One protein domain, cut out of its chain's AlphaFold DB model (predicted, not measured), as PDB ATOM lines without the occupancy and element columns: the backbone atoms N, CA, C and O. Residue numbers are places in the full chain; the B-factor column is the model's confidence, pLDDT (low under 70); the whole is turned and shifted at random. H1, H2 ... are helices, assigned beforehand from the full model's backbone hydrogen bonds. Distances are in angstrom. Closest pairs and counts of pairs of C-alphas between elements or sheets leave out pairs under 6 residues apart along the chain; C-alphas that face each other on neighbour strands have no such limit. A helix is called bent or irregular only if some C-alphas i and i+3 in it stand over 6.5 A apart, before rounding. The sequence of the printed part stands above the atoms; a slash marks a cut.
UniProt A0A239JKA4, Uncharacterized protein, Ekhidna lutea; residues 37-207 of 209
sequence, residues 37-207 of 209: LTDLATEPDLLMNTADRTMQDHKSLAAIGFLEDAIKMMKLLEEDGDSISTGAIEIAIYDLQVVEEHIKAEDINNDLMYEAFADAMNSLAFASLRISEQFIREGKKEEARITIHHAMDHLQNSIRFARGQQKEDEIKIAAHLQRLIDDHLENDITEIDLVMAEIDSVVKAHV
ATOM      1  N   LEU A  37      -9.056  -6.751 -18.428       67.00
ATOM      2  CA  LEU A  37      -9.208  -6.667 -16.967       67.00
ATOM      3  C   LEU A  37     -10.221  -5.592 -16.527       67.00
ATOM      4  O   LEU A  37     -10.916  -5.757 -15.530       67.00
ATOM      5  N   THR A  38     -10.329  -4.491 -17.274       69.62
ATOM      6  CA  THR A  38     -11.305  -3.426 -17.002       69.62
ATOM      7  C   THR A  38     -12.734  -3.873 -17.308       69.62
ATOM      8  O   THR A  38     -13.641  -3.545 -16.545       69.62
ATOM      9  N   ASP A  39     -12.937  -4.648 -18.377       72.62
ATOM     10  CA  ASP A  39     -14.231  -5.262 -18.689       72.62
ATOM     11  C   ASP A  39     -14.629  -6.259 -17.593       72.62
ATOM     12  O   ASP A  39     -15.755  -6.211 -17.110       72.62
ATOM     13  N   LEU A  40     -13.701  -7.113 -17.147       73.81
ATOM     14  CA  LEU A  40     -13.955  -8.065 -16.057       73.81
ATOM     15  C   LEU A  40     -14.306  -7.373 -14.737       73.81
ATOM     16  O   LEU A  40     -15.147  -7.873 -13.997       73.81
ATOM     17  N   ALA A  41     -13.694  -6.219 -14.465       72.12
ATOM     18  CA  ALA A  41     -14.003  -5.437 -13.279       72.12
ATOM     19  C   ALA A  41     -15.375  -4.761 -13.386       72.12
ATOM     20  O   ALA A  41     -16.173  -4.871 -12.476       72.12
ATOM     21  N   THR A  42     -15.687  -4.078 -14.489       78.25
ATOM     22  CA  THR A  42     -16.825  -3.132 -14.527       78.25
ATOM     23  C   THR A  42     -18.096  -3.666 -15.189       78.25
ATOM     24  O   THR A  42     -19.196  -3.192 -14.893       78.25
ATOM     25  N   GLU A  43     -17.988  -4.646 -16.086       85.19
ATOM     26  CA  GLU A  43     -19.139  -5.164 -16.829       85.19
ATOM     27  C   GLU A  43     -20.168  -5.896 -15.942       85.19
ATOM     28  O   GLU A  43     -21.366  -5.700 -16.182       85.19
ATOM     29  N   PRO A  44     -19.783  -6.686 -14.913       87.00
ATOM     30  CA  PRO A  44     -20.756  -7.338 -14.033       87.00
ATOM     31  C   PRO A  44     -21.761  -6.352 -13.419       87.00
ATOM     32  O   PRO A  44     -22.967  -6.602 -13.449       87.00
ATOM     33  N   ASP A  45     -21.296  -5.185 -12.964       88.00
ATOM     34  CA  ASP A  45     -22.149  -4.132 -12.406       88.00
ATOM     35  C   ASP A  45     -23.159  -3.606 -13.420       88.00
ATOM     36  O   ASP A  45     -24.340  -3.414 -13.105       88.00
ATOM     37  N   LEU A  46     -22.707  -3.347 -14.649       88.31
ATOM     38  CA  LEU A  46     -23.569  -2.873 -15.724       88.31
ATOM     39  C   LEU A  46     -24.649  -3.907 -16.051       88.31
ATOM     40  O   LEU A  46     -25.818  -3.549 -16.234       88.31
ATOM     41  N   LEU A  47     -24.264  -5.180 -16.117       90.31
ATOM     42  CA  LEU A  47     -25.152  -6.290 -16.437       90.31
ATOM     43  C   LEU A  47     -26.188  -6.509 -15.328       90.31
ATOM     44  O   LEU A  47     -27.379  -6.546 -15.637       90.31
ATOM     45  N   MET A  48     -25.788  -6.514 -14.052       91.81
ATOM     46  CA  MET A  48     -26.708  -6.599 -12.907       91.81
ATOM     47  C   MET A  48     -27.679  -5.408 -12.855       91.81
ATOM     48  O   MET A  48     -28.894  -5.584 -12.736       91.81
ATOM     49  N   ASN A  49     -27.184  -4.182 -13.056       90.06
ATOM     50  CA  ASN A  49     -28.037  -2.993 -13.158       90.06
ATOM     51  C   ASN A  49     -29.037  -3.078 -14.324       90.06
ATOM     52  O   ASN A  49     -30.156  -2.562 -14.241       90.06
ATOM     53  N   THR A  50     -28.632  -3.688 -15.437       89.19
ATOM     54  CA  THR A  50     -29.496  -3.862 -16.609       89.19
ATOM     55  C   THR A  50     -30.513  -4.981 -16.384       89.19
ATOM     56  O   THR A  50     -31.669  -4.840 -16.798       89.19
ATOM     57  N   ALA A  51     -30.135  -6.042 -15.668       88.19
ATOM     58  CA  ALA A  51     -31.041  -7.095 -15.229       88.19
ATOM     59  C   ALA A  51     -32.164  -6.522 -14.346       88.19
ATOM     60  O   ALA A  51     -33.332  -6.695 -14.686       88.19
ATOM     61  N   ASP A  52     -31.849  -5.728 -13.312       91.44
ATOM     62  CA  ASP A  52     -32.866  -5.060 -12.475       91.44
ATOM     63  C   ASP A  52     -33.826  -4.192 -13.310       91.44
ATOM     64  O   ASP A  52     -35.046  -4.352 -13.248       91.44
ATOM     65  N   ARG A  53     -33.294  -3.314 -14.172       89.69
ATOM     66  CA  ARG A  53     -34.135  -2.450 -15.021       89.69
ATOM     67  C   ARG A  53     -35.056  -3.250 -15.939       89.69
ATOM     68  O   ARG A  53     -36.212  -2.885 -16.134       89.69
ATOM     69  N   THR A  54     -34.556  -4.334 -16.526       87.31
ATOM     70  CA  THR A  54     -35.367  -5.175 -17.415       87.31
ATOM     71  C   THR A  54     -36.407  -5.998 -16.662       87.31
ATOM     72  O   THR A  54     -37.501  -6.194 -17.196       87.31
ATOM     73  N   MET A  55     -36.134  -6.397 -15.418       86.94
ATOM     74  CA  MET A  55     -37.137  -6.984 -14.523       86.94
ATOM     75  C   MET A  55     -38.264  -5.998 -14.205       86.94
ATOM     76  O   MET A  55     -39.436  -6.358 -14.322       86.94
ATOM     77  N   GLN A  56     -37.929  -4.744 -13.884       87.19
ATOM     78  CA  GLN A  56     -38.916  -3.683 -13.631       87.19
ATOM     79  C   GLN A  56     -39.796  -3.392 -14.860       87.19
ATOM     80  O   GLN A  56     -40.978  -3.089 -14.723       87.19
ATOM     81  N   ASP A  57     -39.242  -3.561 -16.062       86.75
ATOM     82  CA  ASP A  57     -39.948  -3.463 -17.345       86.75
ATOM     83  C   ASP A  57     -40.781  -4.715 -17.707       86.75
ATOM     84  O   ASP A  57     -41.328  -4.787 -18.813       86.75
ATOM     85  N   HIS A  58     -40.861  -5.718 -16.824       84.12
ATOM     86  CA  HIS A  58     -41.514  -7.014 -17.061       84.12
ATOM     87  C   HIS A  58     -40.917  -7.817 -18.233       84.12
ATOM     88  O   HIS A  58     -41.619  -8.548 -18.935       84.12
ATOM     89  N   LYS A  59     -39.605  -7.691 -18.466       86.38
ATOM     90  CA  LYS A  59     -38.865  -8.397 -19.525       86.38
ATOM     91  C   LYS A  59     -37.972  -9.494 -18.935       86.38
ATOM     92  O   LYS A  59     -36.760  -9.475 -19.138       86.38
ATOM     93  N   SER A  60     -38.564 -10.477 -18.255       83.44
ATOM     94  CA  SER A  60     -37.828 -11.517 -17.510       83.44
ATOM     95  C   SER A  60     -36.809 -12.289 -18.360       83.44
ATOM     96  O   SER A  60     -35.692 -12.524 -17.918       83.44
ATOM     97  N   LEU A  61     -37.132 -12.608 -19.620       82.06
ATOM     98  CA  LEU A  61     -36.190 -13.266 -20.543       82.06
ATOM     99  C   LEU A  61     -34.937 -12.423 -20.829       82.06
ATOM    100  O   LEU A  61     -33.851 -12.972 -20.988       82.06
ATOM    101  N   ALA A  62     -35.084 -11.100 -20.918       82.44
ATOM    102  CA  ALA A  62     -33.948 -10.210 -21.123       82.44
ATOM    103  C   ALA A  62     -33.112 -10.095 -19.843       82.44
ATOM    104  O   ALA A  62     -31.889 -10.137 -19.921       82.44
ATOM    105  N   ALA A  63     -33.769 -10.013 -18.683       84.31
ATOM    106  CA  ALA A  63     -33.100  -9.976 -17.389       84.31
ATOM    107  C   ALA A  63     -32.254 -11.226 -17.134       84.31
ATOM    108  O   ALA A  63     -31.094 -11.093 -16.758       84.31
ATOM    109  N   ILE A  64     -32.793 -12.417 -17.431       86.56
ATOM    110  CA  ILE A  64     -32.044 -13.683 -17.380       86.56
ATOM    111  C   ILE A  64     -30.790 -13.590 -18.249       86.56
ATOM    112  O   ILE A  64     -29.704 -13.904 -17.784       86.56
ATOM    113  N   GLY A  65     -30.916 -13.104 -19.488       84.88
ATOM    114  CA  GLY A  65     -29.771 -12.992 -20.392       84.88
ATOM    115  C   GLY A  65     -28.673 -12.048 -19.892       84.88
ATOM    116  O   GLY A  65     -27.505 -12.302 -20.158       84.88
ATOM    117  N   PHE A  66     -29.021 -10.974 -19.176       87.50
ATOM    118  CA  PHE A  66     -28.028 -10.094 -18.549       87.50
ATOM    119  C   PHE A  66     -27.418 -10.710 -17.288       87.50
ATOM    120  O   PHE A  66     -26.226 -10.544 -17.051       87.50
ATOM    121  N   LEU A  67     -28.208 -11.445 -16.507       89.31
ATOM    122  CA  LEU A  67     -27.735 -12.141 -15.315       89.31
ATOM    123  C   LEU A  67     -26.770 -13.286 -15.669       89.31
ATOM    124  O   LEU A  67     -25.703 -13.387 -15.072       89.31
ATOM    125  N   GLU A  68     -27.088 -14.080 -16.696       88.81
ATOM    126  CA  GLU A  68     -26.210 -15.127 -17.241       88.81
ATOM    127  C   GLU A  68     -24.860 -14.546 -17.701       88.81
ATOM    128  O   GLU A  68     -23.803 -15.120 -17.427       88.81
ATOM    129  N   ASP A  69     -24.879 -13.386 -18.366       87.06
ATOM    130  CA  ASP A  69     -23.656 -12.695 -18.782       87.06
ATOM    131  C   ASP A  69     -22.851 -12.183 -17.573       87.06
ATOM    132  O   ASP A  69     -21.626 -12.301 -17.567       87.06
ATOM    133  N   ALA A  70     -23.519 -11.638 -16.546       88.56
ATOM    134  CA  ALA A  70     -22.859 -11.153 -15.329       88.56
ATOM    135  C   ALA A  70     -22.145 -12.305 -14.613       88.56
ATOM    136  O   ALA A  70     -20.952 -12.216 -14.330       88.56
ATOM    137  N   ILE A  71     -22.849 -13.426 -14.426       88.38
ATOM    138  CA  ILE A  71     -22.304 -14.661 -13.853       88.38
ATOM    139  C   ILE A  71     -21.105 -15.153 -14.669       88.38
ATOM    140  O   ILE A  71     -20.090 -15.555 -14.103       88.38
ATOM    141  N   LYS A  72     -21.190 -15.122 -16.006       88.50
ATOM    142  CA  LYS A  72     -20.080 -15.538 -16.869       88.50
ATOM    143  C   LYS A  72     -18.847 -14.651 -16.683       88.50
ATOM    144  O   LYS A  72     -17.746 -15.185 -16.598       88.50
ATOM    145  N   MET A  73     -19.013 -13.332 -16.604       84.56
ATOM    146  CA  MET A  73     -17.891 -12.417 -16.361       84.56
ATOM    147  C   MET A  73     -17.270 -12.632 -14.977       84.56
ATOM    148  O   MET A  73     -16.048 -12.656 -14.858       84.56
ATOM    149  N   MET A  74     -18.091 -12.867 -13.948       86.38
ATOM    150  CA  MET A  74     -17.598 -13.174 -12.602       86.38
ATOM    151  C   MET A  74     -16.805 -14.487 -12.558       86.38
ATOM    152  O   MET A  74     -15.768 -14.535 -11.909       86.38
ATOM    153  N   LYS A  75     -17.220 -15.520 -13.304       86.56
ATOM    154  CA  LYS A  75     -16.456 -16.776 -13.442       86.56
ATOM    155  C   LYS A  75     -15.094 -16.577 -14.105       86.56
ATOM    156  O   LYS A  75     -14.124 -17.212 -13.722       86.56
ATOM    157  N   LEU A  76     -15.001 -15.683 -15.088       82.75
ATOM    158  CA  LEU A  76     -13.707 -15.358 -15.697       82.75
ATOM    159  C   LEU A  76     -12.793 -14.619 -14.708       82.75
ATOM    160  O   LEU A  76     -11.592 -14.862 -14.691       82.75
ATOM    161  N   LEU A  77     -13.357 -13.760 -13.853       77.00
ATOM    162  CA  LEU A  77     -12.607 -13.109 -12.777       77.00
ATOM    163  C   LEU A  77     -12.142 -14.114 -11.704       77.00
ATOM    164  O   LEU A  77     -11.047 -13.974 -11.167       77.00
ATOM    165  N   GLU A  78     -12.958 -15.129 -11.409       78.56
ATOM    166  CA  GLU A  78     -12.640 -16.228 -10.489       78.56
ATOM    167  C   GLU A  78     -11.421 -17.043 -10.958       78.56
ATOM    168  O   GLU A  78     -10.536 -17.330 -10.148       78.56
ATOM    169  N   GLU A  79     -11.350 -17.379 -12.253       76.19
ATOM    170  CA  GLU A  79     -10.258 -18.167 -12.854       76.19
ATOM    171  C   GLU A  79      -8.884 -17.476 -12.751       76.19
ATOM    172  O   GLU A  79      -7.858 -18.155 -12.644       76.19
ATOM    173  N   ASP A  80      -8.872 -16.141 -12.729       67.69
ATOM    174  CA  ASP A  80      -7.667 -15.309 -12.633       67.69
ATOM    175  C   ASP A  80      -7.366 -14.830 -11.192       67.69
ATOM    176  O   ASP A  80      -6.360 -14.152 -10.954       67.69
ATOM    177  N   GLY A  81      -8.232 -15.168 -10.228       63.16
ATOM    178  CA  GLY A  81      -8.176 -14.706  -8.841       63.16
ATOM    179  C   GLY A  81      -7.230 -15.493  -7.927       63.16
ATOM    180  O   GLY A  81      -6.712 -16.562  -8.255       63.16
ATOM    181  N   ASP A  82      -7.002 -14.956  -6.725       65.50
ATOM    182  CA  ASP A  82      -6.328 -15.681  -5.647       65.50
ATOM    183  C   ASP A  82      -7.332 -16.454  -4.775       65.50
ATOM    184  O   ASP A  82      -8.506 -16.112  -4.716       65.50
ATOM    185  N   SER A  83      -6.883 -17.464  -4.024       61.56
ATOM    186  CA  SER A  83      -7.796 -18.387  -3.319       61.56
ATOM    187  C   SER A  83      -8.788 -17.732  -2.342       61.56
ATOM    188  O   SER A  83      -9.756 -18.377  -1.951       61.56
ATOM    189  N   ILE A  84      -8.527 -16.502  -1.879       58.31
ATOM    190  CA  ILE A  84      -9.412 -15.778  -0.954       58.31
ATOM    191  C   ILE A  84     -10.445 -14.957  -1.740       58.31
ATOM    192  O   ILE A  84     -11.629 -15.022  -1.420       58.31
ATOM    193  N   SER A  85     -10.023 -14.227  -2.777       67.06
ATOM    194  CA  SER A  85     -10.938 -13.512  -3.678       67.06
ATOM    195  C   SER A  85     -11.844 -14.468  -4.461       67.06
ATOM    196  O   SER A  85     -13.039 -14.196  -4.577       67.06
ATOM    197  N   THR A  86     -11.326 -15.627  -4.883       75.94
ATOM    198  CA  THR A  86     -12.095 -16.713  -5.513       75.94
ATOM    199  C   THR A  86     -13.280 -17.131  -4.640       75.94
ATOM    200  O   THR A  86     -14.402 -17.166  -5.126       75.94
ATOM    201  N   GLY A  87     -13.085 -17.349  -3.333       73.94
ATOM    202  CA  GLY A  87     -14.166 -17.817  -2.455       73.94
ATOM    203  C   GLY A  87     -15.329 -16.827  -2.299       73.94
ATOM    204  O   GLY A  87     -16.486 -17.236  -2.255       73.94
ATOM    205  N   ALA A  88     -15.051 -15.520  -2.242       72.06
ATOM    206  CA  ALA A  88     -16.103 -14.499  -2.174       72.06
ATOM    207  C   ALA A  88     -16.871 -14.381  -3.503       72.06
ATOM    208  O   ALA A  88     -18.096 -14.221  -3.508       72.06
ATOM    209  N   ILE A  89     -16.157 -14.494  -4.627       82.00
ATOM    210  CA  ILE A  89     -16.745 -14.491  -5.970       82.00
ATOM    211  C   ILE A  89     -17.602 -15.749  -6.194       82.00
ATOM    212  O   ILE A  89     -18.710 -15.630  -6.707       82.00
ATOM    213  N   GLU A  90     -17.146 -16.928  -5.762       84.69
ATOM    214  CA  GLU A  90     -17.884 -18.199  -5.864       84.69
ATOM    215  C   GLU A  90     -19.243 -18.140  -5.150       84.69
ATOM    216  O   GLU A  90     -20.259 -18.549  -5.716       84.69
ATOM    217  N   ILE A  91     -19.277 -17.607  -3.921       82.31
ATOM    218  CA  ILE A  91     -20.521 -17.448  -3.150       82.31
ATOM    219  C   ILE A  91     -21.480 -16.508  -3.886       82.31
ATOM    220  O   ILE A  91     -22.633 -16.858  -4.115       82.31
ATOM    221  N   ALA A  92     -20.985 -15.358  -4.345       84.31
ATOM    222  CA  ALA A  92     -21.792 -14.413  -5.107       84.31
ATOM    223  C   ALA A  92     -22.338 -15.014  -6.412       84.31
ATOM    224  O   ALA A  92     -23.500 -14.807  -6.760       84.31
ATOM    225  N   ILE A  93     -21.522 -15.784  -7.139       88.81
ATOM    226  CA  ILE A  93     -21.961 -16.511  -8.334       88.81
ATOM    227  C   ILE A  93     -23.105 -17.462  -7.984       88.81
ATOM    228  O   ILE A  93     -24.092 -17.507  -8.719       88.81
ATOM    229  N   TYR A  94     -22.986 -18.207  -6.885       88.75
ATOM    230  CA  TYR A  94     -24.028 -19.123  -6.435       88.75
ATOM    231  C   TYR A  94     -25.342 -18.389  -6.135       88.75
ATOM    232  O   TYR A  94     -26.388 -18.787  -6.648       88.75
ATOM    233  N   ASP A  95     -25.297 -17.279  -5.398       85.25
ATOM    234  CA  ASP A  95     -26.493 -16.501  -5.055       85.25
ATOM    235  C   ASP A  95     -27.174 -15.911  -6.304       85.25
ATOM    236  O   ASP A  95     -28.399 -15.980  -6.453       85.25
ATOM    237  N   LEU A  96     -26.392 -15.414  -7.271       89.56
ATOM    238  CA  LEU A  96     -26.924 -14.954  -8.558       89.56
ATOM    239  C   LEU A  96     -27.558 -16.093  -9.370       89.56
ATOM    240  O   LEU A  96     -28.574 -15.875 -10.029       89.56
ATOM    241  N   GLN A  97     -27.000 -17.306  -9.316       91.94
ATOM    242  CA  GLN A  97     -27.590 -18.485  -9.960       91.94
ATOM    243  C   GLN A  97     -28.918 -18.884  -9.307       91.94
ATOM    244  O   GLN A  97     -29.868 -19.208 -10.017       91.94
ATOM    245  N   VAL A  98     -29.029 -18.802  -7.978       88.19
ATOM    246  CA  VAL A  98     -30.304 -19.021  -7.274       88.19
ATOM    247  C   VAL A  98     -31.349 -18.011  -7.754       88.19
ATOM    248  O   VAL A  98     -32.455 -18.390  -8.140       88.19
ATOM    249  N   VAL A  99     -30.999 -16.725  -7.826       87.94
ATOM    250  CA  VAL A  99     -31.895 -15.687  -8.364       87.94
ATOM    251  C   VAL A  99     -32.317 -15.989  -9.801       87.94
ATOM    252  O   VAL A  99     -33.495 -15.865 -10.140       87.94
ATOM    253  N   GLU A 100     -31.384 -16.411 -10.650       90.44
ATOM    254  CA  GLU A 100     -31.655 -16.796 -12.032       90.44
ATOM    255  C   GLU A 100     -32.688 -17.932 -12.121       90.44
ATOM    256  O   GLU A 100     -33.631 -17.853 -12.916       90.44
ATOM    257  N   GLU A 101     -32.552 -18.965 -11.286       89.44
ATOM    258  CA  GLU A 101     -33.498 -20.082 -11.195       89.44
ATOM    259  C   GLU A 101     -34.890 -19.620 -10.746       89.44
ATOM    260  O   GLU A 101     -35.894 -20.009 -11.349       89.44
ATOM    261  N   HIS A 102     -34.960 -18.725  -9.758       86.19
ATOM    262  CA  HIS A 102     -36.213 -18.125  -9.297       86.19
ATOM    263  C   HIS A 102     -36.903 -17.289 -10.387       86.19
ATOM    264  O   HIS A 102     -38.116 -17.401 -10.585       86.19
ATOM    265  N   ILE A 103     -36.143 -16.499 -11.158       85.19
ATOM    266  CA  ILE A 103     -36.684 -15.748 -12.302       85.19
ATOM    267  C   ILE A 103     -37.198 -16.713 -13.382       85.19
ATOM    268  O   ILE A 103     -38.289 -16.503 -13.917       85.19
ATOM    269  N   LYS A 104     -36.453 -17.787 -13.685       87.56
ATOM    270  CA  LYS A 104     -36.854 -18.832 -14.648       87.56
ATOM    271  C   LYS A 104     -38.123 -19.575 -14.214       87.56
ATOM    272  O   LYS A 104     -38.906 -19.974 -15.076       87.56
ATOM    273  N   ALA A 105     -38.332 -19.741 -12.910       88.19
ATOM    274  CA  ALA A 105     -39.519 -20.366 -12.330       88.19
ATOM    275  C   ALA A 105     -40.732 -19.421 -12.203       88.19
ATOM    276  O   ALA A 105     -41.788 -19.865 -11.758       88.19
ATOM    277  N   GLU A 106     -40.597 -18.143 -12.586       83.69
ATOM    278  CA  GLU A 106     -41.588 -17.079 -12.349       83.69
ATOM    279  C   GLU A 106     -41.934 -16.868 -10.855       83.69
ATOM    280  O   GLU A 106     -42.945 -16.250 -10.526       83.69
ATOM    281  N   ASP A 107     -41.069 -17.330  -9.945       85.81
ATOM    282  CA  ASP A 107     -41.211 -17.229  -8.487       85.81
ATOM    283  C   ASP A 107     -40.218 -16.203  -7.928       85.81
ATOM    284  O   ASP A 107     -39.264 -16.512  -7.208       85.81
ATOM    285  N   ILE A 108     -40.402 -14.954  -8.358       79.44
ATOM    286  CA  ILE A 108     -39.462 -13.869  -8.079       79.44
ATOM    287  C   ILE A 108     -39.748 -13.281  -6.701       79.44
ATOM    288  O   ILE A 108     -40.741 -12.580  -6.492       79.44
ATOM    289  N   ASN A 109     -38.809 -13.488  -5.785       86.06
ATOM    290  CA  ASN A 109     -38.718 -12.707  -4.565       86.06
ATOM    291  C   ASN A 109     -37.759 -11.528  -4.788       86.06
ATOM    292  O   ASN A 109     -36.546 -11.709  -4.867       86.06
ATOM    293  N   ASN A 110     -38.303 -10.312  -4.885       86.00
ATOM    294  CA  ASN A 110     -37.499  -9.103  -5.103       86.00
ATOM    295  C   ASN A 110     -36.481  -8.854  -3.983       86.00
ATOM    296  O   ASN A 110     -35.441  -8.258  -4.244       86.00
ATOM    297  N   ASP A 111     -36.773  -9.279  -2.753       87.06
ATOM    298  CA  ASP A 111     -35.854  -9.083  -1.633       87.06
ATOM    299  C   ASP A 111     -34.635  -9.999  -1.788       87.06
ATOM    300  O   ASP A 111     -33.515  -9.512  -1.712       87.06
ATOM    301  N   LEU A 112     -34.863 -11.268  -2.149       85.50
ATOM    302  CA  LEU A 112     -33.805 -12.235  -2.468       85.50
ATOM    303  C   LEU A 112     -32.933 -11.757  -3.638       85.50
ATOM    304  O   LEU A 112     -31.712 -11.835  -3.587       85.50
ATOM    305  N   MET A 113     -33.568 -11.231  -4.691       89.00
ATOM    306  CA  MET A 113     -32.863 -10.700  -5.859       89.00
ATOM    307  C   MET A 113     -31.946  -9.531  -5.487       89.00
ATOM    308  O   MET A 113     -30.807  -9.469  -5.943       89.00
ATOM    309  N   TYR A 114     -32.436  -8.594  -4.676       90.94
ATOM    310  CA  TYR A 114     -31.649  -7.429  -4.283       90.94
ATOM    311  C   TYR A 114     -30.553  -7.750  -3.279       90.94
ATOM    312  O   TYR A 114     -29.487  -7.150  -3.368       90.94
ATOM    313  N   GLU A 115     -30.788  -8.695  -2.376       89.19
ATOM    314  CA  GLU A 115     -29.757  -9.209  -1.475       89.19
ATOM    315  C   GLU A 115     -28.614  -9.846  -2.274       89.19
ATOM    316  O   GLU A 115     -27.478  -9.399  -2.157       89.19
ATOM    317  N   ALA A 116     -28.923 -10.746  -3.215       87.75
ATOM    318  CA  ALA A 116     -27.911 -11.357  -4.078       87.75
ATOM    319  C   ALA A 116     -27.154 -10.337  -4.951       87.75
ATOM    320  O   ALA A 116     -25.956 -10.482  -5.181       87.75
ATOM    321  N   PHE A 117     -27.828  -9.295  -5.455       92.31
ATOM    322  CA  PHE A 117     -27.160  -8.237  -6.227       92.31
ATOM    323  C   PHE A 117     -26.221  -7.400  -5.353       92.31
ATOM    324  O   PHE A 117     -25.124  -7.067  -5.802       92.31
ATOM    325  N   ALA A 118     -26.629  -7.073  -4.125       91.75
ATOM    326  CA  ALA A 118     -25.771  -6.378  -3.169       91.75
ATOM    327  C   ALA A 118     -24.553  -7.242  -2.803       91.75
ATOM    328  O   ALA A 118     -23.414  -6.797  -2.920       91.75
ATOM    329  N   ASP A 119     -24.769  -8.514  -2.471       89.31
ATOM    330  CA  ASP A 119     -23.689  -9.430  -2.101       89.31
ATOM    331  C   ASP A 119     -22.705  -9.659  -3.253       89.31
ATOM    332  O   ASP A 119     -21.491  -9.610  -3.045       89.31
ATOM    333  N   ALA A 120     -23.192  -9.785  -4.490       90.06
ATOM    334  CA  ALA A 120     -22.324  -9.886  -5.657       90.06
ATOM    335  C   ALA A 120     -21.448  -8.647  -5.863       90.06
ATOM    336  O   ALA A 120     -20.252  -8.772  -6.136       90.06
ATOM    337  N   MET A 121     -22.009  -7.451  -5.686       93.62
ATOM    338  CA  MET A 121     -21.255  -6.202  -5.789       93.62
ATOM    339  C   MET A 121     -20.253  -6.042  -4.641       93.62
ATOM    340  O   MET A 121     -19.117  -5.631  -4.873       93.62
ATOM    341  N   ASN A 122     -20.612  -6.446  -3.423       91.38
ATOM    342  CA  ASN A 122     -19.684  -6.481  -2.294       91.38
ATOM    343  C   ASN A 122     -18.517  -7.455  -2.543       91.38
ATOM    344  O   ASN A 122     -17.362  -7.109  -2.282       91.38
ATOM    345  N   SER A 123     -18.774  -8.633  -3.117       89.25
ATOM    346  CA  SER A 123     -17.720  -9.584  -3.496       89.25
ATOM    347  C   SER A 123     -16.788  -9.034  -4.582       89.25
ATOM    348  O   SER A 123     -15.571  -9.214  -4.496       89.25
ATOM    349  N   LEU A 124     -17.321  -8.308  -5.571       89.75
ATOM    350  CA  LEU A 124     -16.509  -7.621  -6.586       89.75
ATOM    351  C   LEU A 124     -15.663  -6.491  -5.985       89.75
ATOM    352  O   LEU A 124     -14.490  -6.331  -6.345       89.75
ATOM    353  N   ALA A 125     -16.216  -5.742  -5.026       92.12
ATOM    354  CA  ALA A 125     -15.472  -4.735  -4.275       92.12
ATOM    355  C   ALA A 125     -14.309  -5.366  -3.495       92.12
ATOM    356  O   ALA A 125     -13.176  -4.891  -3.581       92.12
ATOM    357  N   PHE A 126     -14.565  -6.475  -2.797       90.06
ATOM    358  CA  PHE A 126     -13.544  -7.227  -2.070       90.06
ATOM    359  C   PHE A 126     -12.420  -7.714  -2.997       90.06
ATOM    360  O   PHE A 126     -11.239  -7.498  -2.713       90.06
ATOM    361  N   ALA A 127     -12.773  -8.330  -4.129       85.12
ATOM    362  CA  ALA A 127     -11.802  -8.802  -5.114       85.12
ATOM    363  C   ALA A 127     -10.947  -7.654  -5.673       85.12
ATOM    364  O   ALA A 127      -9.725  -7.776  -5.778       85.12
ATOM    365  N   SER A 128     -11.565  -6.504  -5.950       87.19
ATOM    366  CA  SER A 128     -10.860  -5.303  -6.401       87.19
ATOM    367  C   SER A 128      -9.855  -4.799  -5.357       87.19
ATOM    368  O   SER A 128      -8.695  -4.537  -5.683       87.19
ATOM    369  N   LEU A 129     -10.233  -4.727  -4.079       90.31
ATOM    370  CA  LEU A 129      -9.298  -4.337  -3.016       90.31
ATOM    371  C   LEU A 129      -8.126  -5.318  -2.891       90.31
ATOM    372  O   LEU A 129      -6.978  -4.891  -2.756       90.31
ATOM    373  N   ARG A 130      -8.381  -6.622  -3.044       85.44
ATOM    374  CA  ARG A 130      -7.337  -7.651  -3.009       85.44
ATOM    375  C   ARG A 130      -6.327  -7.514  -4.152       85.44
ATOM    376  O   ARG A 130      -5.120  -7.637  -3.930       85.44
ATOM    377  N   ILE A 131      -6.808  -7.235  -5.364       83.19
ATOM    378  CA  ILE A 131      -5.958  -6.966  -6.534       83.19
ATOM    379  C   ILE A 131      -5.148  -5.681  -6.320       83.19
ATOM    380  O   ILE A 131      -3.951  -5.649  -6.612       83.19
ATOM    381  N   SER A 132      -5.767  -4.637  -5.760       87.00
ATOM    382  CA  SER A 132      -5.064  -3.397  -5.419       87.00
ATOM    383  C   SER A 132      -3.906  -3.651  -4.452       87.00
ATOM    384  O   SER A 132      -2.778  -3.219  -4.699       87.00
ATOM    385  N   GLU A 133      -4.137  -4.447  -3.407       87.88
ATOM    386  CA  GLU A 133      -3.106  -4.852  -2.452       87.88
ATOM    387  C   GLU A 133      -1.906  -5.523  -3.143       87.88
ATOM    388  O   GLU A 133      -0.743  -5.221  -2.852       87.88
ATOM    389  N   GLN A 134      -2.173  -6.412  -4.105       82.56
ATOM    390  CA  GLN A 134      -1.131  -7.046  -4.907       82.56
ATOM    391  C   GLN A 134      -0.358  -6.020  -5.745       82.56
ATOM    392  O   GLN A 134       0.875  -6.040  -5.749       82.56
ATOM    393  N   PHE A 135      -1.045  -5.091  -6.410       83.44
ATOM    394  CA  PHE A 135      -0.390  -4.033  -7.177       83.44
ATOM    395  C   PHE A 135       0.494  -3.134  -6.306       83.44
ATOM    396  O   PHE A 135       1.610  -2.803  -6.715       83.44
ATOM    397  N   ILE A 136       0.079  -2.820  -5.076       88.00
ATOM    398  CA  ILE A 136       0.908  -2.075  -4.116       88.00
ATOM    399  C   ILE A 136       2.186  -2.853  -3.795       88.00
ATOM    400  O   ILE A 136       3.281  -2.286  -3.855       88.00
ATOM    401  N   ARG A 137       2.073  -4.160  -3.513       86.38
ATOM    402  CA  ARG A 137       3.223  -5.042  -3.235       86.38
ATOM    403  C   ARG A 137       4.191  -5.134  -4.418       86.38
ATOM    404  O   ARG A 137       5.399  -5.238  -4.212       86.38
ATOM    405  N   GLU A 138       3.680  -5.059  -5.644       84.75
ATOM    406  CA  GLU A 138       4.466  -5.053  -6.885       84.75
ATOM    407  C   GLU A 138       5.034  -3.666  -7.254       84.75
ATOM    408  O   GLU A 138       5.797  -3.544  -8.214       84.75
ATOM    409  N   GLY A 139       4.686  -2.612  -6.507       87.38
ATOM    410  CA  GLY A 139       5.098  -1.233  -6.783       87.38
ATOM    411  C   GLY A 139       4.294  -0.529  -7.888       87.38
ATOM    412  O   GLY A 139       4.666   0.571  -8.303       87.38
ATOM    413  N   LYS A 140       3.189  -1.128  -8.344       84.06
ATOM    414  CA  LYS A 140       2.263  -0.633  -9.376       84.06
ATOM    415  C   LYS A 140       1.182   0.274  -8.772       84.06
ATOM    416  O   LYS A 140       0.010  -0.075  -8.671       84.06
ATOM    417  N   LYS A 141       1.601   1.442  -8.279       88.75
ATOM    418  CA  LYS A 141       0.738   2.331  -7.477       88.75
ATOM    419  C   LYS A 141      -0.443   2.928  -8.244       88.75
ATOM    420  O   LYS A 141      -1.487   3.184  -7.655       88.75
ATOM    421  N   GLU A 142      -0.267   3.199  -9.533       87.56
ATOM    422  CA  GLU A 142      -1.324   3.796 -10.352       87.56
ATOM    423  C   GLU A 142      -2.445   2.784 -10.596       87.56
ATOM    424  O   GLU A 142      -3.621   3.097 -10.428       87.56
ATOM    425  N   GLU A 143      -2.067   1.550 -10.915       83.19
ATOM    426  CA  GLU A 143      -2.973   0.428 -11.101       83.19
ATOM    427  C   GLU A 143      -3.734   0.122  -9.809       83.19
ATOM    428  O   GLU A 143      -4.956   0.009  -9.844       83.19
ATOM    429  N   ALA A 144      -3.046   0.104  -8.661       86.44
ATOM    430  CA  ALA A 144      -3.679  -0.041  -7.350       86.44
ATOM    431  C   ALA A 144      -4.760   1.023  -7.094       86.44
ATOM    432  O   ALA A 144      -5.879   0.698  -6.685       86.44
ATOM    433  N   ARG A 145      -4.458   2.295  -7.392       89.69
ATOM    434  CA  ARG A 145      -5.416   3.397  -7.229       89.69
ATOM    435  C   ARG A 145      -6.643   3.209  -8.120       89.69
ATOM    436  O   ARG A 145      -7.765   3.375  -7.654       89.69
ATOM    437  N   ILE A 146      -6.443   2.841  -9.387       87.88
ATOM    438  CA  ILE A 146      -7.543   2.567 -10.326       87.88
ATOM    439  C   ILE A 146      -8.435   1.442  -9.788       87.88
ATOM    440  O   ILE A 146      -9.655   1.581  -9.770       87.88
ATOM    441  N   THR A 147      -7.843   0.355  -9.294       86.06
ATOM    442  CA  THR A 147      -8.610  -0.774  -8.761       86.06
ATOM    443  C   THR A 147      -9.367  -0.417  -7.473       86.06
ATOM    444  O   THR A 147     -10.496  -0.864  -7.288       86.06
ATOM    445  N   ILE A 148      -8.819   0.449  -6.614       90.88
ATOM    446  CA  ILE A 148      -9.546   0.995  -5.452       90.88
ATOM    447  C   ILE A 148     -10.773   1.809  -5.882       90.88
ATOM    448  O   ILE A 148     -11.831   1.695  -5.264       90.88
ATOM    449  N   HIS A 149     -10.675   2.589  -6.960       91.81
ATOM    450  CA  HIS A 149     -11.838   3.294  -7.499       91.81
ATOM    451  C   HIS A 149     -12.909   2.332  -8.021       91.81
ATOM    452  O   HIS A 149     -14.085   2.560  -7.760       91.81
ATOM    453  N   HIS A 150     -12.526   1.224  -8.662       89.12
ATOM    454  CA  HIS A 150     -13.500   0.195  -9.040       89.12
ATOM    455  C   HIS A 150     -14.186  -0.414  -7.808       89.12
ATOM    456  O   HIS A 150     -15.403  -0.560  -7.802       89.12
ATOM    457  N   ALA A 151     -13.444  -0.685  -6.726       92.00
ATOM    458  CA  ALA A 151     -14.044  -1.152  -5.474       92.00
ATOM    459  C   ALA A 151     -15.078  -0.162  -4.909       92.00
ATOM    460  O   ALA A 151     -16.127  -0.573  -4.412       92.00
ATOM    461  N   MET A 152     -14.810   1.143  -5.017       94.62
ATOM    462  CA  MET A 152     -15.771   2.183  -4.648       94.62
ATOM    463  C   MET A 152     -17.014   2.152  -5.543       94.62
ATOM    464  O   MET A 152     -18.128   2.225  -5.026       94.62
ATOM    465  N   ASP A 153     -16.846   2.024  -6.859       93.06
ATOM    466  CA  ASP A 153     -17.968   1.959  -7.801       93.06
ATOM    467  C   ASP A 153     -18.879   0.752  -7.504       93.06
ATOM    468  O   ASP A 153     -20.105   0.900  -7.447       93.06
ATOM    469  N   HIS A 154     -18.286  -0.410  -7.204       93.56
ATOM    470  CA  HIS A 154     -18.998  -1.613  -6.766       93.56
ATOM    471  C   HIS A 154     -19.816  -1.371  -5.494       93.56
ATOM    472  O   HIS A 154     -21.020  -1.630  -5.476       93.56
ATOM    473  N   LEU A 155     -19.206  -0.803  -4.449       93.94
ATOM    474  CA  LEU A 155     -19.899  -0.480  -3.194       93.94
ATOM    475  C   LEU A 155     -21.047   0.513  -3.406       93.94
ATOM    476  O   LEU A 155     -22.135   0.348  -2.855       93.94
ATOM    477  N   GLN A 156     -20.842   1.539  -4.232       94.38
ATOM    478  CA  GLN A 156     -21.894   2.506  -4.549       94.38
ATOM    479  C   GLN A 156     -23.072   1.857  -5.279       94.38
ATOM    480  O   GLN A 156     -24.227   2.219  -5.028       94.38
ATOM    481  N   ASN A 157     -22.799   0.901  -6.167       92.44
ATOM    482  CA  ASN A 157     -23.842   0.125  -6.819       92.44
ATOM    483  C   ASN A 157     -24.541  -0.823  -5.831       92.44
ATOM    484  O   ASN A 157     -25.774  -0.858  -5.837       92.44
ATOM    485  N   SER A 158     -23.801  -1.478  -4.932       94.19
ATOM    486  CA  SER A 158     -24.349  -2.359  -3.890       94.19
ATOM    487  C   SER A 158     -25.374  -1.641  -3.013       94.19
ATOM    488  O   SER A 158     -26.514  -2.093  -2.876       94.19
ATOM    489  N   ILE A 159     -25.050  -0.423  -2.554       94.06
ATOM    490  CA  ILE A 159     -25.916   0.395  -1.683       94.06
ATOM    491  C   ILE A 159     -27.296   0.655  -2.308       94.06
ATOM    492  O   ILE A 159     -28.274   0.934  -1.596       94.06
ATOM    493  N   ARG A 160     -27.411   0.605  -3.642       93.38
ATOM    494  CA  ARG A 160     -28.690   0.782  -4.345       93.38
ATOM    495  C   ARG A 160     -29.623  -0.411  -4.154       93.38
ATOM    496  O   ARG A 160     -30.834  -0.194  -4.137       93.38
ATOM    497  N   PHE A 161     -29.074  -1.609  -3.989       92.06
ATOM    498  CA  PHE A 161     -29.816  -2.851  -3.782       92.06
ATOM    499  C   PHE A 161     -29.955  -3.203  -2.299       92.06
ATOM    500  O   PHE A 161     -31.012  -3.683  -1.889       92.06
ATOM    501  N   ALA A 162     -28.956  -2.855  -1.486       91.50
ATOM    502  CA  ALA A 162     -28.939  -3.138  -0.060       91.50
ATOM    503  C   ALA A 162     -30.134  -2.538   0.699       91.50
ATOM    504  O   ALA A 162     -30.612  -1.420   0.431       91.50
ATOM    505  N   ARG A 163     -30.594  -3.271   1.719       89.12
ATOM    506  CA  ARG A 163     -31.740  -2.900   2.566       89.12
ATOM    507  C   ARG A 163     -31.416  -3.030   4.052       89.12
ATOM    508  O   ARG A 163     -30.507  -3.743   4.449       89.12
ATOM    509  N   GLY A 164     -32.188  -2.335   4.891       90.75
ATOM    510  CA  GLY A 164     -32.081  -2.451   6.349       90.75
ATOM    511  C   GLY A 164     -30.662  -2.196   6.872       90.75
ATOM    512  O   GLY A 164     -30.042  -1.202   6.499       90.75
ATOM    513  N   GLN A 165     -30.172  -3.099   7.726       90.25
ATOM    514  CA  GLN A 165     -28.855  -2.989   8.361       90.25
ATOM    515  C   GLN A 165     -27.701  -3.107   7.354       90.25
ATOM    516  O   GLN A 165     -26.751  -2.336   7.456       90.25
ATOM    517  N   GLN A 166     -27.820  -3.989   6.352       90.38
ATOM    518  CA  GLN A 166     -26.827  -4.157   5.283       90.38
ATOM    519  C   GLN A 166     -26.502  -2.810   4.628       90.38
ATOM    520  O   GLN A 166     -25.346  -2.410   4.545       90.38
ATOM    521  N   LYS A 167     -27.541  -2.041   4.270       93.50
ATOM    522  CA  LYS A 167     -27.379  -0.713   3.663       93.50
ATOM    523  C   LYS A 167     -26.626   0.259   4.571       93.50
ATOM    524  O   LYS A 167     -25.814   1.044   4.090       93.50
ATOM    525  N   GLU A 168     -26.923   0.262   5.870       94.25
ATOM    526  CA  GLU A 168     -26.225   1.140   6.815       94.25
ATOM    527  C   GLU A 168     -24.748   0.776   6.953       94.25
ATOM    528  O   GLU A 168     -23.913   1.668   7.090       94.25
ATOM    529  N   ASP A 169     -24.430  -0.515   6.923       93.25
ATOM    530  CA  ASP A 169     -23.061  -0.999   7.044       93.25
ATOM    531  C   ASP A 169     -22.271  -0.730   5.759       93.25
ATOM    532  O   ASP A 169     -21.184  -0.163   5.832       93.25
ATOM    533  N   GLU A 170     -22.858  -0.957   4.584       93.56
ATOM    534  CA  GLU A 170     -22.243  -0.598   3.299       93.56
ATOM    535  C   GLU A 170     -21.978   0.907   3.161       93.56
ATOM    536  O   GLU A 170     -20.932   1.307   2.653       93.56
ATOM    537  N   ILE A 171     -22.869   1.771   3.668       94.94
ATOM    538  CA  ILE A 171     -22.629   3.224   3.694       94.94
ATOM    539  C   ILE A 171     -21.406   3.568   4.557       94.94
ATOM    540  O   ILE A 171     -20.633   4.461   4.195       94.94
ATOM    541  N   LYS A 172     -21.210   2.886   5.693       94.62
ATOM    542  CA  LYS A 172     -20.029   3.095   6.548       94.62
ATOM    543  C   LYS A 172     -18.758   2.633   5.843       94.62
ATOM    544  O   LYS A 172     -17.777   3.372   5.864       94.62
ATOM    545  N   ILE A 173     -18.805   1.472   5.191       94.44
ATOM    546  CA  ILE A 173     -17.691   0.916   4.414       94.44
ATOM    547  C   ILE A 173     -17.312   1.872   3.281       94.44
ATOM    548  O   ILE A 173     -16.150   2.252   3.154       94.44
ATOM    549  N   ALA A 174     -18.290   2.350   2.507       95.19
ATOM    550  CA  ALA A 174     -18.056   3.326   1.446       95.19
ATOM    551  C   ALA A 174     -17.443   4.624   1.997       95.19
ATOM    552  O   ALA A 174     -16.500   5.161   1.424       95.19
ATOM    553  N   ALA A 175     -17.904   5.115   3.150       94.12
ATOM    554  CA  ALA A 175     -17.297   6.277   3.798       94.12
ATOM    555  C   ALA A 175     -15.865   6.010   4.301       94.12
ATOM    556  O   ALA A 175     -15.060   6.938   4.396       94.12
ATOM    557  N   HIS A 176     -15.531   4.769   4.655       93.31
ATOM    558  CA  HIS A 176     -14.175   4.378   5.025       93.31
ATOM    559  C   HIS A 176     -13.258   4.334   3.801       93.31
ATOM    560  O   HIS A 176     -12.217   4.989   3.801       93.31
ATOM    561  N   LEU A 177     -13.695   3.679   2.726       93.50
ATOM    562  CA  LEU A 177     -12.955   3.629   1.470       93.50
ATOM    563  C   LEU A 177     -12.773   5.025   0.854       93.50
ATOM    564  O   LEU A 177     -11.708   5.332   0.326       93.50
ATOM    565  N   GLN A 178     -13.772   5.906   0.970       93.50
ATOM    566  CA  GLN A 178     -13.657   7.286   0.495       93.50
ATOM    567  C   GLN A 178     -12.570   8.047   1.256       93.50
ATOM    568  O   GLN A 178     -11.789   8.756   0.637       93.50
ATOM    569  N   ARG A 179     -12.479   7.871   2.582       92.25
ATOM    570  CA  ARG A 179     -11.402   8.478   3.380       92.25
ATOM    571  C   ARG A 179     -10.030   7.970   2.954       92.25
ATOM    572  O   ARG A 179      -9.112   8.767   2.832       92.25
ATOM    573  N   LEU A 180      -9.909   6.676   2.671       90.75
ATOM    574  CA  LEU A 180      -8.670   6.083   2.172       90.75
ATOM    575  C   LEU A 180      -8.222   6.741   0.852       90.75
ATOM    576  O   LEU A 180      -7.045   7.060   0.696       90.75
ATOM    577  N   ILE A 181      -9.164   7.011  -0.057       90.25
ATOM    578  CA  ILE A 181      -8.918   7.737  -1.315       90.25
ATOM    579  C   ILE A 181      -8.557   9.211  -1.051       90.25
ATOM    580  O   ILE A 181      -7.567   9.716  -1.580       90.25
ATOM    581  N   ASP A 182      -9.338   9.910  -0.226       89.94
ATOM    582  CA  ASP A 182      -9.192  11.352   0.010       89.94
ATOM    583  C   ASP A 182      -7.903  11.703   0.772       89.94
ATOM    584  O   ASP A 182      -7.261  12.713   0.477       89.94
ATOM    585  N   ASP A 183      -7.501  10.858   1.724       88.81
ATOM    586  CA  ASP A 183      -6.300  11.042   2.547       88.81
ATOM    587  C   ASP A 183      -5.025  10.500   1.867       88.81
ATOM    588  O   ASP A 183      -3.940  10.513   2.458       88.81
ATOM    589  N   HIS A 184      -5.134  10.049   0.613       85.00
ATOM    590  CA  HIS A 184      -4.059   9.437  -0.169       85.00
ATOM    591  C   HIS A 184      -3.413   8.206   0.494       85.00
ATOM    592  O   HIS A 184      -2.196   7.981   0.423       85.00
ATOM    593  N   LEU A 185      -4.242   7.410   1.169       77.81
ATOM    594  CA  LEU A 185      -3.864   6.171   1.842       77.81
ATOM    595  C   LEU A 185      -4.030   4.953   0.920       77.81
ATOM    596  O   LEU A 185      -3.966   3.819   1.382       77.81
ATOM    597  N   GLU A 186      -4.148   5.148  -0.401       82.00
ATOM    598  CA  GLU A 186      -4.340   4.067  -1.388       82.00
ATOM    599  C   GLU A 186      -3.135   3.131  -1.514       82.00
ATOM    600  O   GLU A 186      -3.189   2.140  -2.232       82.00
ATOM    601  N   ASN A 187      -2.033   3.446  -0.832       78.88
ATOM    602  CA  ASN A 187      -0.843   2.607  -0.753       78.88
ATOM    603  C   ASN A 187      -0.642   1.975   0.636       78.88
ATOM    604  O   ASN A 187       0.365   1.291   0.837       78.88
ATOM    605  N   ASP A 188      -1.539   2.224   1.596       88.12
ATOM    606  CA  ASP A 188      -1.488   1.607   2.921       88.12
ATOM    607  C   ASP A 188      -2.293   0.306   2.924       88.12
ATOM    608  O   ASP A 188      -3.517   0.294   3.032       88.12
ATOM    609  N   ILE A 189      -1.573  -0.812   2.809       88.75
ATOM    610  CA  ILE A 189      -2.157  -2.159   2.843       88.75
ATOM    611  C   ILE A 189      -2.959  -2.387   4.131       88.75
ATOM    612  O   ILE A 189      -3.975  -3.066   4.089       88.75
ATOM    613  N   THR A 190      -2.560  -1.786   5.256       91.25
ATOM    614  CA  THR A 190      -3.260  -1.966   6.537       91.25
ATOM    615  C   THR A 190      -4.667  -1.380   6.485       91.25
ATOM    616  O   THR A 190      -5.610  -1.995   6.969       91.25
ATOM    617  N   GLU A 191      -4.816  -0.200   5.883       91.00
ATOM    618  CA  GLU A 191      -6.116   0.460   5.730       91.00
ATOM    619  C   GLU A 191      -6.997  -0.285   4.717       91.00
ATOM    620  O   GLU A 191      -8.198  -0.443   4.931       91.00
ATOM    621  N   ILE A 192      -6.396  -0.828   3.652       89.50
ATOM    622  CA  ILE A 192      -7.101  -1.682   2.684       89.50
ATOM    623  C   ILE A 192      -7.610  -2.963   3.359       89.50
ATOM    624  O   ILE A 192      -8.781  -3.308   3.199       89.50
ATOM    625  N   ASP A 193      -6.774  -3.627   4.161       90.00
ATOM    626  CA  ASP A 193      -7.136  -4.837   4.906       90.00
ATOM    627  C   ASP A 193      -8.301  -4.582   5.879       90.00
ATOM    628  O   ASP A 193      -9.170  -5.442   6.051       90.00
ATOM    629  N   LEU A 194      -8.357  -3.395   6.498       92.00
ATOM    630  CA  LEU A 194      -9.467  -3.002   7.370       92.00
ATOM    631  C   LEU A 194     -10.781  -2.895   6.593       92.00
ATOM    632  O   LEU A 194     -11.774  -3.493   7.006       92.00
ATOM    633  N   VAL A 195     -10.789  -2.195   5.455       92.31
ATOM    634  CA  VAL A 195     -11.990  -2.083   4.607       92.31
ATOM    635  C   VAL A 195     -12.419  -3.459   4.092       92.31
ATOM    636  O   VAL A 195     -13.605  -3.790   4.113       92.31
ATOM    637  N   MET A 196     -11.471  -4.305   3.684       91.00
ATOM    638  CA  MET A 196     -11.759  -5.674   3.251       91.00
ATOM    639  C   MET A 196     -12.402  -6.517   4.357       91.00
ATOM    640  O   MET A 196     -13.342  -7.262   4.083       91.00
ATOM    641  N   ALA A 197     -11.935  -6.394   5.601       90.62
ATOM    642  CA  ALA A 197     -12.527  -7.093   6.739       90.62
ATOM    643  C   ALA A 197     -13.961  -6.618   7.035       90.62
ATOM    644  O   ALA A 197     -14.811  -7.424   7.420       90.62
ATOM    645  N   GLU A 198     -14.249  -5.329   6.840       91.94
ATOM    646  CA  GLU A 198     -15.607  -4.796   6.967       91.94
ATOM    647  C   GLU A 198     -16.537  -5.362   5.879       91.94
ATOM    648  O   GLU A 198     -17.634  -5.819   6.203       91.94
ATOM    649  N   ILE A 199     -16.083  -5.414   4.618       89.31
ATOM    650  CA  ILE A 199     -16.840  -6.018   3.506       89.31
ATOM    651  C   ILE A 199     -17.101  -7.505   3.764       89.31
ATOM    652  O   ILE A 199     -18.242  -7.954   3.679       89.31
ATOM    653  N   ASP A 200     -16.070  -8.268   4.135       87.44
ATOM    654  CA  ASP A 200     -16.185  -9.702   4.434       87.44
ATOM    655  C   ASP A 200     -17.186  -9.973   5.572       87.44
ATOM    656  O   ASP A 200     -17.956 -10.934   5.520       87.44
ATOM    657  N   SER A 201     -17.237  -9.094   6.580       87.50
ATOM    658  CA  SER A 201     -18.233  -9.180   7.650       87.50
ATOM    659  C   SER A 201     -19.663  -8.981   7.143       87.50
ATOM    660  O   SER A 201     -20.571  -9.635   7.656       87.50
ATOM    661  N   VAL A 202     -19.883  -8.080   6.179       85.88
ATOM    662  CA  VAL A 202     -21.212  -7.845   5.594       85.88
ATOM    663  C   VAL A 202     -21.622  -9.024   4.720       85.88
ATOM    664  O   VAL A 202     -22.706  -9.561   4.939       85.88
ATOM    665  N   VAL A 203     -20.745  -9.489   3.826       80.19
ATOM    666  CA  VAL A 203     -21.022 -10.636   2.943       80.19
ATOM    667  C   VAL A 203     -21.373 -11.877   3.768       80.19
ATOM    668  O   VAL A 203     -22.405 -12.505   3.558       80.19
ATOM    669  N   LYS A 204     -20.587 -12.200   4.805       79.88
ATOM    670  CA  LYS A 204     -20.836 -13.376   5.661       79.88
ATOM    671  C   LYS A 204     -22.114 -13.299   6.492       79.88
ATOM    672  O   LYS A 204     -22.634 -14.341   6.893       79.88
ATOM    673  N   ALA A 205     -22.587 -12.096   6.809       79.31
ATOM    674  CA  ALA A 205     -23.800 -11.912   7.596       79.31
ATOM    675  C   ALA A 205     -25.081 -12.147   6.777       79.31
ATOM    676  O   ALA A 205     -26.101 -12.487   7.381       79.31
ATOM    677  N   HIS A 206     -25.011 -12.003   5.449       68.12
ATOM    678  CA  HIS A 206     -26.171 -12.002   4.551       68.12
ATOM    679  C   HIS A 206     -26.213 -13.184   3.569       68.12
ATOM    680  O   HIS A 206     -27.201 -13.333   2.866       68.12
ATOM    681  N   VAL A 207     -25.226 -14.097   3.605       63.31
ATOM    682  CA  VAL A 207     -25.262 -15.335   2.802       63.31
ATOM    683  C   VAL A 207     -26.601 -16.058   2.979       63.31
ATOM    684  O   VAL A 207     -26.943 -16.510   4.082       63.31
TER     685      VAL A 207
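AT A GLANCE: This is residues 37 to 207 of the 209 residues of an uncharacterized protein of Ekhidna lutea (UniProt A0A239JKA4). Seven helices make an up-and-down bundle, each running against the one before it in the chain, with the longest, H4, through its core. H1, H2 and H3 wrap round one side of H4, and H5, H6 and H7 cover the other; H1 and H5 meet where the two sets join, while H3 and H7 leave a more open side. The printed part has 171 residues with seven named helices, H1 to H7 in chain order, and no named strand; the class is all helix. The whole is compact, with a radius of gyration of the C-alphas of 15.5 A, and only just elongated, spanning 48 by 32 by 25 A.

HOW THE PARTS SIT: H1, residues 37 to 56, and H2, residues 60 to 79, form a helical hairpin; they touch closest at the C-alphas of Ala 51 and Ala 63, 4.1 A apart, at a shallow tilt of 22 degrees, opposite ways. H3, residues 83 to 104, touches H2, with the C-alphas of Glu 78 and Thr 86 closest, 5.0 A apart. H4, residues 110 to 137, is the hub; it touches H3 closest at the C-alphas of Ala 92 and Ala 120, 4.6 A apart. Residues 41 to 48 of H1 touch H4, closest at the C-alphas of Met 48 and Phe 117, 6.9 A apart. H5, residues 141 to 161, touches H4 at a shallow tilt of 11 degrees, opposite ways, with the C-alphas of Ala 125 and Ala 151 closest, 4.0 A apart. Residues 41 to 45 of H1 touch H5, and the two helices run the same way; the C-alphas of Asp 45 and His 154 are closest, 6.9 A apart. H6, residues 164 to 182, touches H5 closest at the C-alphas of Ile 159 and Lys 167, 5.7 A apart. H7, residues 189 to 206, touches H6 closest at the C-alphas of Ile 173 and Val 195, 6.4 A apart. H7 also touches H4, with the C-alphas of Phe 126 and Met 196 closest, 5.8 A apart. H3 and H7 are near each other, with 6 pairs of C-alphas within 10 A; H1 and H6 are apart. Every O i to N i+4 pair is within hydrogen-bond range in H2, H4 and H7; the counts are 13 of 16 in H1, 16 of 18 in H3, 15 of 17 in H5 and 14 of 15 in H6.

IN THESE COORDINATES: H1 begins at C-alpha 37, (-9.208, -6.667, -16.967); it is irregular, with C-alphas 41 and 44 7.1 A apart, and has a kink of 30 degrees near residue 44. From first to last C-alpha, H1 measures 30.0 A, H2 28.7 A, H3 31.2 A, H5 31.2 A, H6 27.5 A and H7 26.0 A. H4 measures 41.0 A, from (-37.499, -9.103, -5.103) to (3.223, -5.042, -3.235). H7 ends at C-alpha 206, (-26.171, -12.002, 4.551).

THE WHOLE: The two C-alphas farthest apart, those of Glu 106 and Gly 139, are 49.6 A apart. The printed part has no cut; the link from H6 to H7 is short, and the other five are tight. The mean pLDDT of the printed part is 86.3; residues 37 to 38, 80 to 85 and 206 to 207 are under 70.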